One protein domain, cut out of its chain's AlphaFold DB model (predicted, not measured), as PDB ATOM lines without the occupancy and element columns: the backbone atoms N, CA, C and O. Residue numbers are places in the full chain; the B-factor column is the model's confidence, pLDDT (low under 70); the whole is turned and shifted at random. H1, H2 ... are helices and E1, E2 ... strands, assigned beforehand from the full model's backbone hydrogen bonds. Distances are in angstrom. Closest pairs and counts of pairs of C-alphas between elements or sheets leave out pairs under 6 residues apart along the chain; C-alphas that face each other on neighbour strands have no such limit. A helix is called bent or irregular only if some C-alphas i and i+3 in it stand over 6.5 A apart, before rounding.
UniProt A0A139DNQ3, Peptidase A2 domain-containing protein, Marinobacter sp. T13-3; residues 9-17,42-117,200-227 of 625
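AT A GLANCE: This is residues 9 to 17, 42 to 117 and 200 to 227 of the 625 residues of the protein "Peptidase A2 domain-containing protein" of Marinobacter sp. T13-3 (UniProt A0A139DNQ3). A narrow, strongly twisted sheet is built along the long strand E4, and helix H2 runs along its strands over one face. H1 and H3 lie in a row with H2 between them and only graze the sheet; the loop of the hairpin E3 and E4 lies at one end of the longest axis. The printed part has 113 residues with three named helices and four named strands, along the chain first H1, then E1, then H2, then the strands E2 to E4 and last H3; in the branched sheet E4 has each of the other three strands as an antiparallel neighbour, and the class is mixed, helices and strands. It is compact, with a radius of gyration of the C-alphas of 15.0 A, and elongated in outline, 50 by 27 by 21 A.

IN THESE COORDINATES: H1 is residues 9 to 17, from C-alpha 9 at (46.522, 8.409, -5.365). E1 is residues 45 to 52, 21.4 A long, and H2 residues 53 to 72, 29.4 A. E2 is residues 79 to 82 and E3 residues 86 to 89, 10.3 A each. E4, residues 100 to 110, spans 29.5 A. H3, residues 200 to 218, spans 25.9 A and ends at (47.586, 9.918, -22.611).

HOW THE PARTS SIT: E1 lies on one side of E4, with N 49 and O 106 at 2.9 A; E2, with N 81 and O 107 at 2.9 A, and E3, with N 88 and O 101 at 3.0 A, lie on the other side. H2 has a height over the sheet of 8.0 A. H2 is irregular, C-alphas 54 and 57 being 7.2 A apart. H2 and H3 touch at a shallow tilt of 16 degrees, opposite ways, closest at the C-alphas of Ala 59 and Tyr 217, 5.5 A. H1 is close to H2 but not clearly touching, closest at the C-alphas of Leu 15 and Asn 64, 6.3 A. H1 and H3 are apart. Every O i to N i+4 pair is within hydrogen-bond range in H1 and H3, and 14 of 16 in H2.

THE WHOLE: The farthest C-alphas, of Lys 98 and Glu 116, are 50.8 A apart. Residues 18 to 41 and 118 to 199 are not printed; the C-alpha gaps are 23.6 A and 13.9 A. Of the links printed whole, none is long. Mean pLDDT of the printed part is 79.0, with 24 residues under 70, among them 91 to 96 and 219 to 227.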
ATOM      1  N   ASP A   9      46.034   9.653  -5.962       81.00
ATOM      2  CA  ASP A   9      46.522   8.409  -5.365       81.00
ATOM      3  C   ASP A   9      45.328   7.578  -4.888       81.00
ATOM      4  O   ASP A   9      45.113   6.463  -5.354       81.00
ATOM      5  N   MET A  10      44.423   8.181  -4.109       82.88
ATOM      6  CA  MET A  10      43.182   7.511  -3.705       82.88
ATOM      7  C   MET A  10      42.328   7.078  -4.911       82.88
ATOM      8  O   MET A  10      41.751   5.991  -4.906       82.88
ATOM      9  N   VAL A  11      42.219   7.909  -5.957       79.62
ATOM     10  CA  VAL A  11      41.443   7.553  -7.160       79.62
ATOM     11  C   VAL A  11      42.073   6.372  -7.900       79.62
ATOM     12  O   VAL A  11      41.342   5.464  -8.285       79.62
ATOM     13  N   SER A  12      43.392   6.362  -8.096       78.12
ATOM     14  CA  SER A  12      44.081   5.255  -8.774       78.12
ATOM     15  C   SER A  12      43.991   3.953  -7.971       78.12
ATOM     16  O   SER A  12      43.622   2.924  -8.534       78.12
ATOM     17  N   GLN A  13      44.162   4.017  -6.646       81.94
ATOM     18  CA  GLN A  13      43.972   2.877  -5.742       81.94
ATOM     19  C   GLN A  13      42.560   2.286  -5.837       81.94
ATOM     20  O   GLN A  13      42.414   1.079  -6.011       81.94
ATOM     21  N   LEU A  14      41.512   3.118  -5.802       81.94
ATOM     22  CA  LEU A  14      40.124   2.649  -5.910       81.94
ATOM     23  C   LEU A  14      39.828   1.951  -7.246       81.94
ATOM     24  O   LEU A  14      39.008   1.032  -7.292       81.94
ATOM     25  N   LEU A  15      40.458   2.394  -8.337       77.75
ATOM     26  CA  LEU A  15      40.290   1.772  -9.652       77.75
ATOM     27  C   LEU A  15      41.007   0.422  -9.719       77.75
ATOM     28  O   LEU A  15      40.419  -0.536 -10.220       77.75
ATOM     29  N   ASN A  16      42.216   0.327  -9.157       80.81
ATOM     30  CA  ASN A  16      42.935  -0.943  -9.036       80.81
ATOM     31  C   ASN A  16      42.130  -1.932  -8.168       80.81
ATOM     32  O   ASN A  16      41.855  -3.049  -8.594       80.81
ATOM     33  N   GLU A  17      41.608  -1.497  -7.013       81.50
ATOM     34  CA  GLU A  17      40.761  -2.330  -6.145       81.50
ATOM     35  C   GLU A  17      39.476  -2.820  -6.838       81.50
ATOM     36  O   GLU A  17      39.018  -3.947  -6.611       81.50
ATOM     37  N   ASP A  42      54.046 -10.980 -22.371       58.06
ATOM     38  CA  ASP A  42      55.061 -10.208 -23.133       58.06
ATOM     39  C   ASP A  42      54.518  -8.955 -23.870       58.06
ATOM     40  O   ASP A  42      55.284  -8.129 -24.370       58.06
ATOM     41  N   SER A  43      53.192  -8.791 -23.963       61.56
ATOM     42  CA  SER A  43      52.515  -7.618 -24.526       61.56
ATOM     43  C   SER A  43      52.246  -6.473 -23.543       61.56
ATOM     44  O   SER A  43      51.909  -5.375 -23.994       61.56
ATOM     45  N   TYR A  44      52.337  -6.697 -22.229       76.75
ATOM     46  CA  TYR A  44      52.147  -5.646 -21.230       76.75
ATOM     47  C   TYR A  44      53.390  -4.775 -21.155       76.75
ATOM     48  O   TYR A  44      54.523  -5.244 -21.091       76.75
ATOM     49  N   THR A  45      53.156  -3.472 -21.137       76.25
ATOM     50  CA  THR A  45      54.208  -2.469 -21.044       76.25
ATOM     51  C   THR A  45      53.878  -1.507 -19.922       76.25
ATOM     52  O   THR A  45      52.713  -1.172 -19.707       76.25
ATOM     53  N   THR A  46      54.910  -1.050 -19.223       84.38
ATOM     54  CA  THR A  46      54.783   0.009 -18.223       84.38
ATOM     55  C   THR A  46      55.293   1.304 -18.829       84.38
ATOM     56  O   THR A  46      56.460   1.395 -19.220       84.38
ATOM     57  N   LYS A  47      54.426   2.313 -18.919       84.94
ATOM     58  CA  LYS A  47      54.790   3.632 -19.441       84.94
ATOM     59  C   LYS A  47      54.159   4.732 -18.599       84.94
ATOM     60  O   LYS A  47      53.012   4.627 -18.172       84.94
ATOM     61  N   THR A  48      54.925   5.795 -18.375       88.75
ATOM     62  CA  THR A  48      54.439   7.003 -17.708       88.75
ATOM     63  C   THR A  48      53.983   8.024 -18.737       88.75
ATOM     64  O   THR A  48      54.683   8.303 -19.713       88.75
ATOM     65  N   TYR A  49      52.818   8.602 -18.483       87.62
ATOM     66  CA  TYR A  49      52.165   9.585 -19.329       87.62
ATOM     67  C   TYR A  49      51.822  10.825 -18.506       87.62
ATOM     68  O   TYR A  49      51.263  10.716 -17.416       87.62
ATOM     69  N   ASN A  50      52.135  12.008 -19.029       89.06
ATOM     70  CA  ASN A  50      51.798  13.270 -18.379       89.06
ATOM     71  C   ASN A  50      50.426  13.723 -18.872       89.06
ATOM     72  O   ASN A  50      50.305  14.249 -19.975       89.06
ATOM     73  N   VAL A  51      49.397  13.527 -18.053       87.75
ATOM     74  CA  VAL A  51      48.012  13.815 -18.433       87.75
ATOM     75  C   VAL A  51      47.572  15.146 -17.828       87.75
ATOM     76  O   VAL A  51      47.751  15.353 -16.625       87.75
ATOM     77  N   PRO A  52      46.960  16.058 -18.602       87.69
ATOM     78  CA  PRO A  52      46.372  17.261 -18.031       87.69
ATOM     79  C   PRO A  52      45.291  16.923 -16.993       87.69
ATOM     80  O   PRO A  52      44.412  16.101 -17.248       87.69
ATOM     81  N   ASP A  53      45.292  17.610 -15.846       87.56
ATOM     82  CA  ASP A  53      44.359  17.380 -14.720       87.56
ATOM     83  C   ASP A  53      42.886  17.402 -15.165       87.56
ATOM     84  O   ASP A  53      42.049  16.635 -14.697       87.56
ATOM     85  N   PHE A  54      42.569  18.226 -16.167       84.50
ATOM     86  CA  PHE A  54      41.223  18.317 -16.725       84.50
ATOM     87  C   PHE A  54      40.784  17.114 -17.575       84.50
ATOM     88  O   PHE A  54      39.580  16.931 -17.754       84.50
ATOM     89  N   ARG A  55      41.721  16.300 -18.082       84.50
ATOM     90  CA  ARG A  55      41.447  15.047 -18.814       84.50
ATOM     91  C   ARG A  55      41.560  13.806 -17.925       84.50
ATOM     92  O   ARG A  55      40.977  12.779 -18.263       84.50
ATOM     93  N   ALA A  56      42.245  13.907 -16.786       88.00
ATOM     94  CA  ALA A  56      42.598  12.776 -15.927       88.00
ATOM     95  C   ALA A  56      41.403  11.907 -15.497       88.00
ATOM     96  O   ALA A  56      41.469  10.685 -15.581       88.00
ATOM     97  N   ASP A  57      40.272  12.509 -15.112       86.75
ATOM     98  CA  ASP A  57      39.079  11.747 -14.704       86.75
ATOM     99  C   ASP A  57      38.521  10.884 -15.844       86.75
ATOM    100  O   ASP A  57      38.211   9.708 -15.656       86.75
ATOM    101  N   THR A  58      38.408  11.465 -17.039       85.94
ATOM    102  CA  THR A  58      37.910  10.768 -18.230       85.94
ATOM    103  C   THR A  58      38.891   9.688 -18.676       85.94
ATOM    104  O   THR A  58      38.470   8.570 -18.979       85.94
ATOM    105  N   ALA A  59      40.190  10.000 -18.647       86.69
ATOM    106  CA  ALA A  59      41.271   9.077 -18.971       86.69
ATOM    107  C   ALA A  59      41.209   7.822 -18.085       86.69
ATOM    108  O   ALA A  59      41.109   6.702 -18.588       86.69
ATOM    109  N   LEU A  60      41.151   8.014 -16.764       89.44
ATOM    110  CA  LEU A  60      41.082   6.929 -15.788       89.44
ATOM    111  C   LEU A  60      39.775   6.128 -15.872       89.44
ATOM    112  O   LEU A  60      39.797   4.903 -15.764       89.44
ATOM    113  N   LYS A  61      38.629   6.773 -16.128       88.81
ATOM    114  CA  LYS A  61      37.353   6.066 -16.349       88.81
ATOM    115  C   LYS A  61      37.403   5.150 -17.566       88.81
ATOM    116  O   LYS A  61      36.902   4.027 -17.513       88.81
ATOM    117  N   HIS A  62      37.977   5.628 -18.667       87.69
ATOM    118  CA  HIS A  62      38.128   4.824 -19.874       87.69
ATOM    119  C   HIS A  62      39.140   3.693 -19.680       87.69
ATOM    120  O   HIS A  62      38.871   2.576 -20.123       87.69
ATOM    121  N   LEU A  63      40.238   3.949 -18.964       87.88
ATOM    122  CA  LEU A  63      41.222   2.933 -18.602       87.88
ATOM    123  C   LEU A  63      40.610   1.834 -17.717       87.88
ATOM    124  O   LEU A  63      40.768   0.656 -18.013       87.88
ATOM    125  N   ASN A  64      39.819   2.193 -16.703       87.19
ATOM    126  CA  ASN A  64      39.122   1.219 -15.857       87.19
ATOM    127  C   ASN A  64      38.087   0.401 -16.647       87.19
ATOM    128  O   ASN A  64      38.011  -0.819 -16.527       87.19
ATOM    129  N   ALA A  65      37.321   1.042 -17.537       86.94
ATOM    130  CA  ALA A  65      36.384   0.327 -18.403       86.94
ATOM    131  C   ALA A  65      37.088  -0.677 -19.336       86.94
ATOM    132  O   ALA A  65      36.511  -1.719 -19.658       86.94
ATOM    133  N   LEU A  66      38.314  -0.370 -19.774       85.56
ATOM    134  CA  LEU A  66      39.165  -1.300 -20.509       85.56
ATOM    135  C   LEU A  66      39.673  -2.431 -19.611       85.56
ATOM    136  O   LEU A  66      39.535  -3.588 -19.992       85.56
ATOM    137  N   SER A  67      40.162  -2.107 -18.414       86.38
ATOM    138  CA  SER A  67      40.642  -3.075 -17.421       86.38
ATOM    139  C   SER A  67      39.567  -4.117 -17.079       86.38
ATOM    140  O   SER A  67      39.777  -5.320 -17.220       86.38
ATOM    141  N   ILE A  68      38.332  -3.679 -16.802       84.19
ATOM    142  CA  ILE A  68      37.187  -4.573 -16.548       84.19
ATOM    143  C   ILE A  68      36.891  -5.488 -17.749       84.19
ATOM    144  O   ILE A  68      36.453  -6.628 -17.573       84.19
ATOM    145  N   LYS A  69      37.065  -4.998 -18.983       83.00
ATOM    146  CA  LYS A  69      36.884  -5.820 -20.190       83.00
ATOM    147  C   LYS A  69      38.024  -6.822 -20.365       83.00
ATOM    148  O   LYS A  69      37.733  -7.944 -20.758       83.00
ATOM    149  N   ALA A  70      39.264  -6.440 -20.060       79.81
ATOM    150  CA  ALA A  70      40.422  -7.329 -20.088       79.81
ATOM    151  C   ALA A  70      40.218  -8.521 -19.139       79.81
ATOM    152  O   ALA A  70      40.265  -9.666 -19.582       79.81
ATOM    153  N   VAL A  71      39.815  -8.252 -17.894       81.44
ATOM    154  CA  VAL A  71      39.494  -9.288 -16.896       81.44
ATOM    155  C   VAL A  71      38.410 -10.253 -17.388       81.44
ATOM    156  O   VAL A  71      38.547 -11.467 -17.277       81.44
ATOM    157  N   LYS A  72      37.337  -9.741 -18.007       79.12
ATOM    158  CA  LYS A  72      36.272 -10.591 -18.581       79.12
ATOM    159  C   LYS A  72      36.741 -11.483 -19.730       79.12
ATOM    160  O   LYS A  72      36.074 -12.471 -20.026       79.12
ATOM    161  N   LEU A  73      37.830 -11.111 -20.393       74.00
ATOM    162  CA  LEU A  73      38.451 -11.876 -21.470       74.00
ATOM    163  C   LEU A  73      39.580 -12.783 -20.957       74.00
ATOM    164  O   LEU A  73      40.310 -13.338 -21.770       74.00
ATOM    165  N   GLY A  74      39.716 -12.958 -19.636       71.88
ATOM    166  CA  GLY A  74      40.721 -13.837 -19.031       71.88
ATOM    167  C   GLY A  74      42.130 -13.244 -19.010       71.88
ATOM    168  O   GLY A  74      43.106 -13.985 -18.935       71.88
ATOM    169  N   MET A  75      42.246 -11.922 -19.107       74.00
ATOM    170  CA  MET A  75      43.521 -11.216 -19.031       74.00
ATOM    171  C   MET A  75      43.697 -10.523 -17.682       74.00
ATOM    172  O   MET A  75      42.691 -10.210 -17.042       74.00
ATOM    173  N   PRO A  76      44.943 -10.192 -17.295       76.44
ATOM    174  CA  PRO A  76      45.186  -9.357 -16.127       76.44
ATOM    175  C   PRO A  76      44.450  -8.015 -16.211       76.44
ATOM    176  O   PRO A  76      44.153  -7.506 -17.299       76.44
ATOM    177  N   ALA A  77      44.162  -7.432 -15.053       84.00
ATOM    178  CA  ALA A  77      43.741  -6.045 -14.969       84.00
ATOM    179  C   ALA A  77      44.866  -5.101 -15.430       84.00
ATOM    180  O   ALA A  77      46.053  -5.405 -15.315       84.00
ATOM    181  N   PHE A  78      44.489  -3.933 -15.944       86.44
ATOM    182  CA  PHE A  78      45.435  -2.832 -16.118       86.44
ATOM    183  C   PHE A  78      45.653  -2.140 -14.780       86.44
ATOM    184  O   PHE A  78      44.676  -1.824 -14.097       86.44
ATOM    185  N   GLU A  79      46.911  -1.857 -14.462       86.88
ATOM    186  CA  GLU A  79      47.295  -1.132 -13.254       86.88
ATOM    187  C   GLU A  79      47.610   0.322 -13.591       86.88
ATOM    188  O   GLU A  79      48.180   0.640 -14.645       86.88
ATOM    189  N   VAL A  80      47.254   1.217 -12.675       89.69
ATOM    190  CA  VAL A  80      47.603   2.631 -12.767       89.69
ATOM    191  C   VAL A  80      48.107   3.152 -11.430       89.69
ATOM    192  O   VAL A  80      47.486   2.938 -10.392       89.69
ATOM    193  N   GLU A  81      49.214   3.885 -11.478       91.06
ATOM    194  CA  GLU A  81      49.783   4.614 -10.348       91.06
ATOM    195  C   GLU A  81      49.904   6.095 -10.714       91.06
ATOM    196  O   GLU A  81      50.445   6.449 -11.766       91.06
ATOM    197  N   SER A  82      49.396   6.986  -9.860       92.56
ATOM    198  CA  SER A  82      49.598   8.428 -10.029       92.56
ATOM    199  C   SER A  82      50.859   8.894  -9.310       92.56
ATOM    200  O   SER A  82      51.074   8.535  -8.156       92.56
ATOM    201  N   GLY A  83      51.654   9.748  -9.947       90.75
ATOM    202  CA  GLY A  83      52.741  10.470  -9.287       90.75
ATOM    203  C   GLY A  83      52.366  11.907  -8.911       90.75
ATOM    204  O   GLY A  83      51.226  12.351  -9.070       90.75
ATOM    205  N   GLU A  84      53.364  12.655  -8.436       89.56
ATOM    206  CA  GLU A  84      53.190  14.030  -7.963       89.56
ATOM    207  C   GLU A  84      52.792  14.994  -9.098       89.56
ATOM    208  O   GLU A  84      53.513  15.108 -10.097       89.56
ATOM    209  N   PRO A  85      51.666  15.722  -8.966       91.12
ATOM    210  CA  PRO A  85      51.249  16.699  -9.961       91.12
ATOM    211  C   PRO A  85      52.220  17.877 -10.065       91.12
ATOM    212  O   PRO A  85      52.694  18.402  -9.058       91.12
ATOM    213  N   PHE A  86      52.428  18.376 -11.280       90.69
ATOM    214  CA  PHE A  86      53.296  19.526 -11.548       90.69
ATOM    215  C   PHE A  86      52.645  20.504 -12.529       90.69
ATOM    216  O   PHE A  86      51.631  20.200 -13.154       90.69
ATOM    217  N   LEU A  87      53.195  21.713 -12.641       90.50
ATOM    218  CA  LEU A  87      52.741  22.720 -13.599       90.50
ATOM    219  C   LEU A  87      53.667  22.734 -14.815       90.50
ATOM    220  O   LEU A  87      54.884  22.768 -14.656       90.50
ATOM    221  N   THR A  88      53.095  22.758 -16.015       88.00
ATOM    222  CA  THR A  88      53.843  22.945 -17.266       88.00
ATOM    223  C   THR A  88      53.348  24.196 -17.992       88.00
ATOM    224  O   THR A  88      52.139  24.453 -17.950       88.00
ATOM    225  N   PRO A  89      54.224  24.984 -18.646       85.75
ATOM    226  CA  PRO A  89      53.797  26.028 -19.576       85.75
ATOM    227  C   PRO A  89      52.883  25.447 -20.654       85.75
ATOM    228  O   PRO A  89      53.092  24.319 -21.100       85.75
ATOM    229  N   ALA A  90      51.870  26.209 -21.053       77.50
ATOM    230  CA  ALA A  90      50.936  25.820 -22.106       77.50
ATOM    231  C   ALA A  90      51.155  26.601 -23.412       77.50
ATOM    232  O   ALA A  90      50.253  26.679 -24.239       77.50
ATOM    233  N   ASP A  91      52.334  27.202 -23.576       68.25
ATOM    234  CA  ASP A  91      52.644  28.159 -24.634       68.25
ATOM    235  C   ASP A  91      52.488  27.533 -26.031       68.25
ATOM    236  O   ASP A  91      53.298  26.719 -26.474       68.25
ATOM    237  N   GLY A  92      51.428  27.926 -26.737       64.38
ATOM    238  CA  GLY A  92      51.090  27.439 -28.076       64.38
ATOM    239  C   GLY A  92      50.279  26.139 -28.102       64.38
ATOM    240  O   GLY A  92      49.658  25.844 -29.124       64.38
ATOM    241  N   THR A  93      50.200  25.402 -26.993       66.44
ATOM    242  CA  THR A  93      49.434  24.151 -26.876       66.44
ATOM    243  C   THR A  93      47.969  24.446 -26.536       66.44
ATOM    244  O   THR A  93      47.655  25.375 -25.789       66.44
ATOM    245  N   TRP A  94      47.023  23.697 -27.116       68.94
ATOM    246  CA  TRP A  94      45.567  23.879 -26.920       68.94
ATOM    247  C   TRP A  94      45.025  25.290 -27.251       68.94
ATOM    248  O   TRP A  94      43.890  25.635 -26.903       68.94
ATOM    249  N   GLY A  95      45.803  26.107 -27.971       66.31
ATOM    250  CA  GLY A  95      45.490  27.509 -28.263       66.31
ATOM    251  C   GLY A  95      45.623  28.440 -27.056       66.31
ATOM    252  O   GLY A  95      44.896  29.430 -26.982       66.31
ATOM    253  N   ILE A  96      46.490  28.097 -26.101       69.88
ATOM    254  CA  ILE A  96      46.812  28.923 -24.938       69.88
ATOM    255  C   ILE A  96      48.087  29.700 -25.245       69.88
ATOM    256  O   ILE A  96      49.116  29.126 -25.577       69.88
ATOM    257  N   GLU A  97      48.022  31.024 -25.161       71.62
ATOM    258  CA  GLU A  97      49.180  31.873 -25.460       71.62
ATOM    259  C   GLU A  97      50.030  32.184 -24.225       71.62
ATOM    260  O   GLU A  97      51.203  32.524 -24.362       71.62
ATOM    261  N   LYS A  98      49.428  32.113 -23.030       78.88
ATOM    262  CA  LYS A  98      50.087  32.368 -21.748       78.88
ATOM    263  C   LYS A  98      49.409  31.586 -20.627       78.88
ATOM    264  O   LYS A  98      48.180  31.554 -20.534       78.88
ATOM    265  N   GLY A  99      50.214  30.998 -19.747       85.31
ATOM    266  CA  GLY A  99      49.760  30.308 -18.542       85.31
ATOM    267  C   GLY A  99      50.308  28.889 -18.426       85.31
ATOM    268  O   GLY A  99      50.965  28.363 -19.319       85.31
ATOM    269  N   LYS A 100      50.029  28.264 -17.286       89.31
ATOM    270  CA  LYS A 100      50.441  26.905 -16.946       89.31
ATOM    271  C   LYS A 100      49.229  26.001 -16.767       89.31
ATOM    272  O   LYS A 100      48.187  26.420 -16.250       89.31
ATOM    273  N   VAL A 101      49.379  24.740 -17.145       88.25
ATOM    274  CA  VAL A 101      48.394  23.682 -16.909       88.25
ATOM    275  C   VAL A 101      48.964  22.703 -15.891       88.25
ATOM    276  O   VAL A 101      50.157  22.409 -15.884       88.25
ATOM    277  N   ARG A 102      48.098  22.218 -14.999       89.56
ATOM    278  CA  ARG A 102      48.446  21.174 -14.037       89.56
ATOM    279  C   ARG A 102      48.432  19.817 -14.734       89.56
ATOM    280  O   ARG A 102      47.409  19.431 -15.296       89.56
ATOM    281  N   MET A 103      49.557  19.123 -14.671       89.19
ATOM    282  CA  MET A 103      49.784  17.795 -15.230       89.19
ATOM    283  C   MET A 103      49.873  16.779 -14.099       89.19
ATOM    284  O   MET A 103      50.393  17.086 -13.024       89.19
ATOM    285  N   ILE A 104      49.377  15.574 -14.346       91.31
ATOM    286  CA  ILE A 104      49.481  14.436 -13.438       91.31
ATOM    287  C   ILE A 104      50.216  13.328 -14.188       91.31
ATOM    288  O   ILE A 104      49.736  12.893 -15.242       91.31
ATOM    289  N   PRO A 105      51.372  12.875 -13.690       92.31
ATOM    290  CA  PRO A 105      52.019  11.700 -14.240       92.31
ATOM    291  C   PRO A 105      51.217  10.458 -13.836       92.31
ATOM    292  O   PRO A 105      51.024  10.203 -12.650       92.31
ATOM    293  N   PHE A 106      50.756   9.684 -14.814       91.56
ATOM    294  CA  PHE A 106      50.179   8.359 -14.601       91.56
ATOM    295  C   PHE A 106      51.112   7.305 -15.184       91.56
ATOM    296  O   PHE A 106      51.367   7.296 -16.389       91.56
ATOM    297  N   THR A 107      51.612   6.419 -14.332       90.94
ATOM    298  CA  THR A 107      52.310   5.203 -14.745       90.94
ATOM    299  C   THR A 107      51.266   4.122 -14.953       90.94
ATOM    300  O   THR A 107      50.607   3.703 -14.007       90.94
ATOM    301  N   VAL A 108      51.077   3.720 -16.206       88.75
ATOM    302  CA  VAL A 108      50.109   2.695 -16.593       88.75
ATOM    303  C   VAL A 108      50.870   1.430 -16.961       88.75
ATOM    304  O   VAL A 108      51.754   1.474 -17.822       88.75
ATOM    305  N   THR A 109      50.504   0.316 -16.333       86.88
ATOM    306  CA  THR A 109      50.948  -1.029 -16.706       86.88
ATOM    307  C   THR A 109      49.783  -1.731 -17.391       86.88
ATOM    308  O   THR A 109      48.764  -2.047 -16.777       86.88
ATOM    309  N   GLY A 110      49.909  -1.924 -18.699       82.69
ATOM    310  CA  GLY A 110      48.853  -2.481 -19.535       82.69
ATOM    311  C   GLY A 110      49.350  -2.767 -20.946       82.69
ATOM    312  O   GLY A 110      50.459  -2.384 -21.329       82.69
ATOM    313  N   GLY A 111      48.533  -3.445 -21.741       74.06
ATOM    314  CA  GLY A 111      48.901  -3.766 -23.112       74.06
ATOM    315  C   GLY A 111      47.729  -4.261 -23.943       74.06
ATOM    316  O   GLY A 111      46.690  -4.650 -23.396       74.06
ATOM    317  N   PRO A 112      47.870  -4.255 -25.281       68.56
ATOM    318  CA  PRO A 112      46.891  -4.891 -26.137       68.56
ATOM    319  C   PRO A 112      46.798  -6.390 -25.795       68.56
ATOM    320  O   PRO A 112      47.796  -7.027 -25.432       68.56
ATOM    321  N   PRO A 113      45.600  -6.968 -25.917       67.19
ATOM    322  CA  PRO A 113      45.377  -8.373 -25.641       67.19
ATOM    323  C   PRO A 113      46.112  -9.297 -26.614       67.19
ATOM    324  O   PRO A 113      46.221  -8.997 -27.806       67.19
ATOM    325  N   MET A 114      46.588 -10.434 -26.099       68.94
ATOM    326  CA  MET A 114      47.180 -11.513 -26.895       68.94
ATOM    327  C   MET A 114      46.171 -12.629 -27.144       68.94
ATOM    328  O   MET A 114      45.309 -12.904 -26.313       68.94
ATOM    329  N   ILE A 115      46.311 -13.283 -28.291       67.44
ATOM    330  CA  ILE A 115      45.488 -14.411 -28.714       67.44
ATOM    331  C   ILE A 115      46.426 -15.579 -29.009       67.44
ATOM    332  O   ILE A 115      47.139 -15.511 -29.998       67.44
ATOM    333  N   GLU A 116      46.446 -16.627 -28.180       67.44
ATOM    334  CA  GLU A 116      47.127 -17.912 -28.463       67.44
ATOM    335  C   GLU A 116      48.510 -17.800 -29.165       67.44
ATOM    336  O   GLU A 116      48.751 -18.433 -30.189       67.44
ATOM    337  N   GLY A 117      49.426 -16.969 -28.647       71.94
ATOM    338  CA  GLY A 117      50.770 -16.784 -29.235       71.94
ATOM    339  C   GLY A 117      50.856 -15.759 -30.376       71.94
ATOM    340  O   GLY A 117      51.916 -15.583 -30.970       71.94
ATOM    341  N   PRO A 200      36.481 -13.199 -29.892       65.81
ATOM    342  CA  PRO A 200      37.586 -12.546 -30.612       65.81
ATOM    343  C   PRO A 200      37.291 -11.111 -31.038       65.81
ATOM    344  O   PRO A 200      38.151 -10.241 -30.923       65.81
ATOM    345  N   ASP A 201      36.052 -10.831 -31.447       68.44
ATOM    346  CA  ASP A 201      35.587  -9.464 -31.702       68.44
ATOM    347  C   ASP A 201      35.789  -8.557 -30.477       68.44
ATOM    348  O   ASP A 201      36.129  -7.380 -30.606       68.44
ATOM    349  N   GLN A 202      35.626  -9.101 -29.265       73.69
ATOM    350  CA  GLN A 202      35.844  -8.350 -28.029       73.69
ATOM    351  C   GLN A 202      37.330  -8.107 -27.759       73.69
ATOM    352  O   GLN A 202      37.681  -7.036 -27.270       73.69
ATOM    353  N   VAL A 203      38.196  -9.055 -28.123       72.62
ATOM    354  CA  VAL A 203      39.655  -8.921 -28.023       72.62
ATOM    355  C   VAL A 203      40.160  -7.833 -28.971       72.62
ATOM    356  O   VAL A 203      40.880  -6.927 -28.561       72.62
ATOM    357  N   ILE A 204      39.710  -7.839 -30.225       72.81
ATOM    358  CA  ILE A 204      40.050  -6.783 -31.187       72.81
ATOM    359  C   ILE A 204      39.475  -5.434 -30.760       72.81
ATOM    360  O   ILE A 204      40.153  -4.408 -30.870       72.81
ATOM    361  N   SER A 205      38.239  -5.413 -30.255       77.12
ATOM    362  CA  SER A 205      37.633  -4.198 -29.712       77.12
ATOM    363  C   SER A 205      38.444  -3.647 -28.539       77.12
ATOM    364  O   SER A 205      38.662  -2.439 -28.479       77.12
ATOM    365  N   LEU A 206      38.930  -4.509 -27.643       78.25
ATOM    366  CA  LEU A 206      39.792  -4.128 -26.529       78.25
ATOM    367  C   LEU A 206      41.138  -3.577 -27.026       78.25
ATOM    368  O   LEU A 206      41.535  -2.503 -26.585       78.25
ATOM    369  N   ALA A 207      41.790  -4.248 -27.983       76.12
ATOM    370  CA  ALA A 207      43.053  -3.803 -28.580       76.12
ATOM    371  C   ALA A 207      42.927  -2.434 -29.265       76.12
ATOM    372  O   ALA A 207      43.738  -1.537 -29.048       76.12
ATOM    373  N   THR A 208      41.870  -2.256 -30.060       75.38
ATOM    374  CA  THR A 208      41.594  -0.997 -30.763       75.38
ATOM    375  C   THR A 208      41.269   0.113 -29.765       75.38
ATOM    376  O   THR A 208      41.796   1.217 -29.868       75.38
ATOM    377  N   ARG A 209      40.444  -0.180 -28.750       80.12
ATOM    378  CA  ARG A 209      40.034   0.819 -27.759       80.12
ATOM    379  C   ARG A 209      41.165   1.197 -26.802       80.12
ATOM    380  O   ARG A 209      41.199   2.340 -26.364       80.12
ATOM    381  N   TRP A 210      42.094   0.288 -26.505       80.44
ATOM    382  CA  TRP A 210      43.341   0.610 -25.809       80.44
ATOM    383  C   TRP A 210      44.130   1.687 -26.559       80.44
ATOM    384  O   TRP A 210      44.473   2.703 -25.963       80.44
ATOM    385  N   LEU A 211      44.329   1.522 -27.873       75.00
ATOM    386  CA  LEU A 211      45.035   2.509 -28.700       75.00
ATOM    387  C   LEU A 211      44.331   3.866 -28.708       75.00
ATOM    388  O   LEU A 211      44.982   4.892 -28.545       75.00
ATOM    389  N   GLU A 212      43.007   3.871 -28.860       78.12
ATOM    390  CA  GLU A 212      42.217   5.102 -28.792       78.12
ATOM    391  C   GLU A 212      42.359   5.786 -27.430       78.12
ATOM    392  O   GLU A 212      42.543   6.991 -27.378       78.12
ATOM    393  N   VAL A 213      42.317   5.039 -26.321       81.50
ATOM    394  CA  VAL A 213      42.449   5.636 -24.983       81.50
ATOM    395  C   VAL A 213      43.844   6.204 -24.758       81.50
ATOM    396  O   VAL A 213      43.954   7.319 -24.254       81.50
ATOM    397  N   ILE A 214      44.894   5.474 -25.147       79.69
ATOM    398  CA  ILE A 214      46.268   5.963 -25.018       79.69
ATOM    399  C   ILE A 214      46.478   7.211 -25.879       79.69
ATOM    400  O   ILE A 214      46.979   8.200 -25.361       79.69
ATOM    401  N   ARG A 215      46.036   7.206 -27.141       76.75
ATOM    402  CA  ARG A 215      46.138   8.371 -28.030       76.75
ATOM    403  C   ARG A 215      45.328   9.559 -27.507       76.75
ATOM    404  O   ARG A 215      45.888  10.599 -27.202       76.75
ATOM    405  N   ASP A 216      44.021   9.383 -27.331       75.31
ATOM    406  CA  ASP A 216      43.096  10.499 -27.102       75.31
ATOM    407  C   ASP A 216      43.299  11.172 -25.725       75.31
ATOM    408  O   ASP A 216      42.904  12.326 -25.523       75.31
ATOM    409  N   TYR A 217      43.868  10.452 -24.745       74.69
ATOM    410  CA  TYR A 217      43.944  10.921 -23.355       74.69
ATOM    411  C   TYR A 217      45.336  10.915 -22.726       74.69
ATOM    412  O   TYR A 217      45.542  11.659 -21.764       74.69
ATOM    413  N   PHE A 218      46.263  10.092 -23.214       73.62
ATOM    414  CA  PHE A 218      47.586   9.918 -22.611       73.62
ATOM    415  C   PHE A 218      48.737  10.344 -23.538       73.62
ATOM    416  O   PHE A 218      49.868  10.453 -23.060       73.62
ATOM    417  N   ASP A 219      48.480  10.619 -24.820       67.81
ATOM    418  CA  ASP A 219      49.477  11.155 -25.745       67.81
ATOM    419  C   ASP A 219      49.698  12.657 -25.483       67.81
ATOM    420  O   ASP A 219      48.749  13.443 -25.577       67.81
ATOM    421  N   PRO A 220      50.922  13.075 -25.108       54.44
ATOM    422  CA  PRO A 220      51.229  14.477 -24.845       54.44
ATOM    423  C   PRO A 220      51.195  15.359 -26.103       54.44
ATOM    424  O   PRO A 220      51.034  16.569 -25.952       54.44
ATOM    425  N   ASP A 221      51.329  14.777 -27.300       55.62
ATOM    426  CA  ASP A 221      51.380  15.508 -28.572       55.62
ATOM    427  C   ASP A 221      50.009  15.561 -29.282       55.62
ATOM    428  O   ASP A 221      49.860  16.237 -30.304       55.62
ATOM    429  N   ASP A 222      48.987  14.877 -28.748       61.12
ATOM    430  CA  ASP A 222      47.622  14.944 -29.278       61.12
ATOM    431  C   ASP A 222      46.871  16.164 -28.715       61.12
ATOM    432  O   ASP A 222      46.241  16.148 -27.644       61.12
ATOM    433  N   ASP A 223      46.891  17.238 -29.507       54.81
ATOM    434  CA  ASP A 223      46.121  18.478 -29.348       54.81
ATOM    435  C   ASP A 223      44.595  18.277 -29.496       54.81
ATOM    436  O   ASP A 223      43.895  19.163 -29.999       54.81
ATOM    437  N   GLY A 224      44.058  17.121 -29.086       56.66
ATOM    438  CA  GLY A 224      42.650  16.749 -29.209       56.66
ATOM    439  C   GLY A 224      41.681  17.879 -28.831       56.66
ATOM    440  O   GLY A 224      42.018  18.799 -28.088       56.66
ATOM    441  N   PHE A 225      40.440  17.812 -29.316       54.53
ATOM    442  CA  PHE A 225      39.476  18.929 -29.293       54.53
ATOM    443  C   PHE A 225      39.185  19.561 -27.911       54.53
ATOM    444  O   PHE A 225      38.688  20.691 -27.856       54.53
ATOM    445  N   ASP A 226      39.486  18.870 -26.808       64.94
ATOM    446  CA  ASP A 226      39.267  19.351 -25.444       64.94
ATOM    447  C   ASP A 226      40.339  20.357 -25.008       64.94
ATOM    448  O   ASP A 226      41.482  19.992 -24.717       64.94
ATOM    449  N   LYS A 227      39.941  21.625 -24.894       67.69
ATOM    450  CA  LYS A 227      40.760  22.716 -24.346       67.69
ATOM    451  C   LYS A 227      40.483  22.907 -22.853       67.69
ATOM    452  O   LYS A 227      39.331  22.750 -22.435       67.69
TER     453      LYS A 227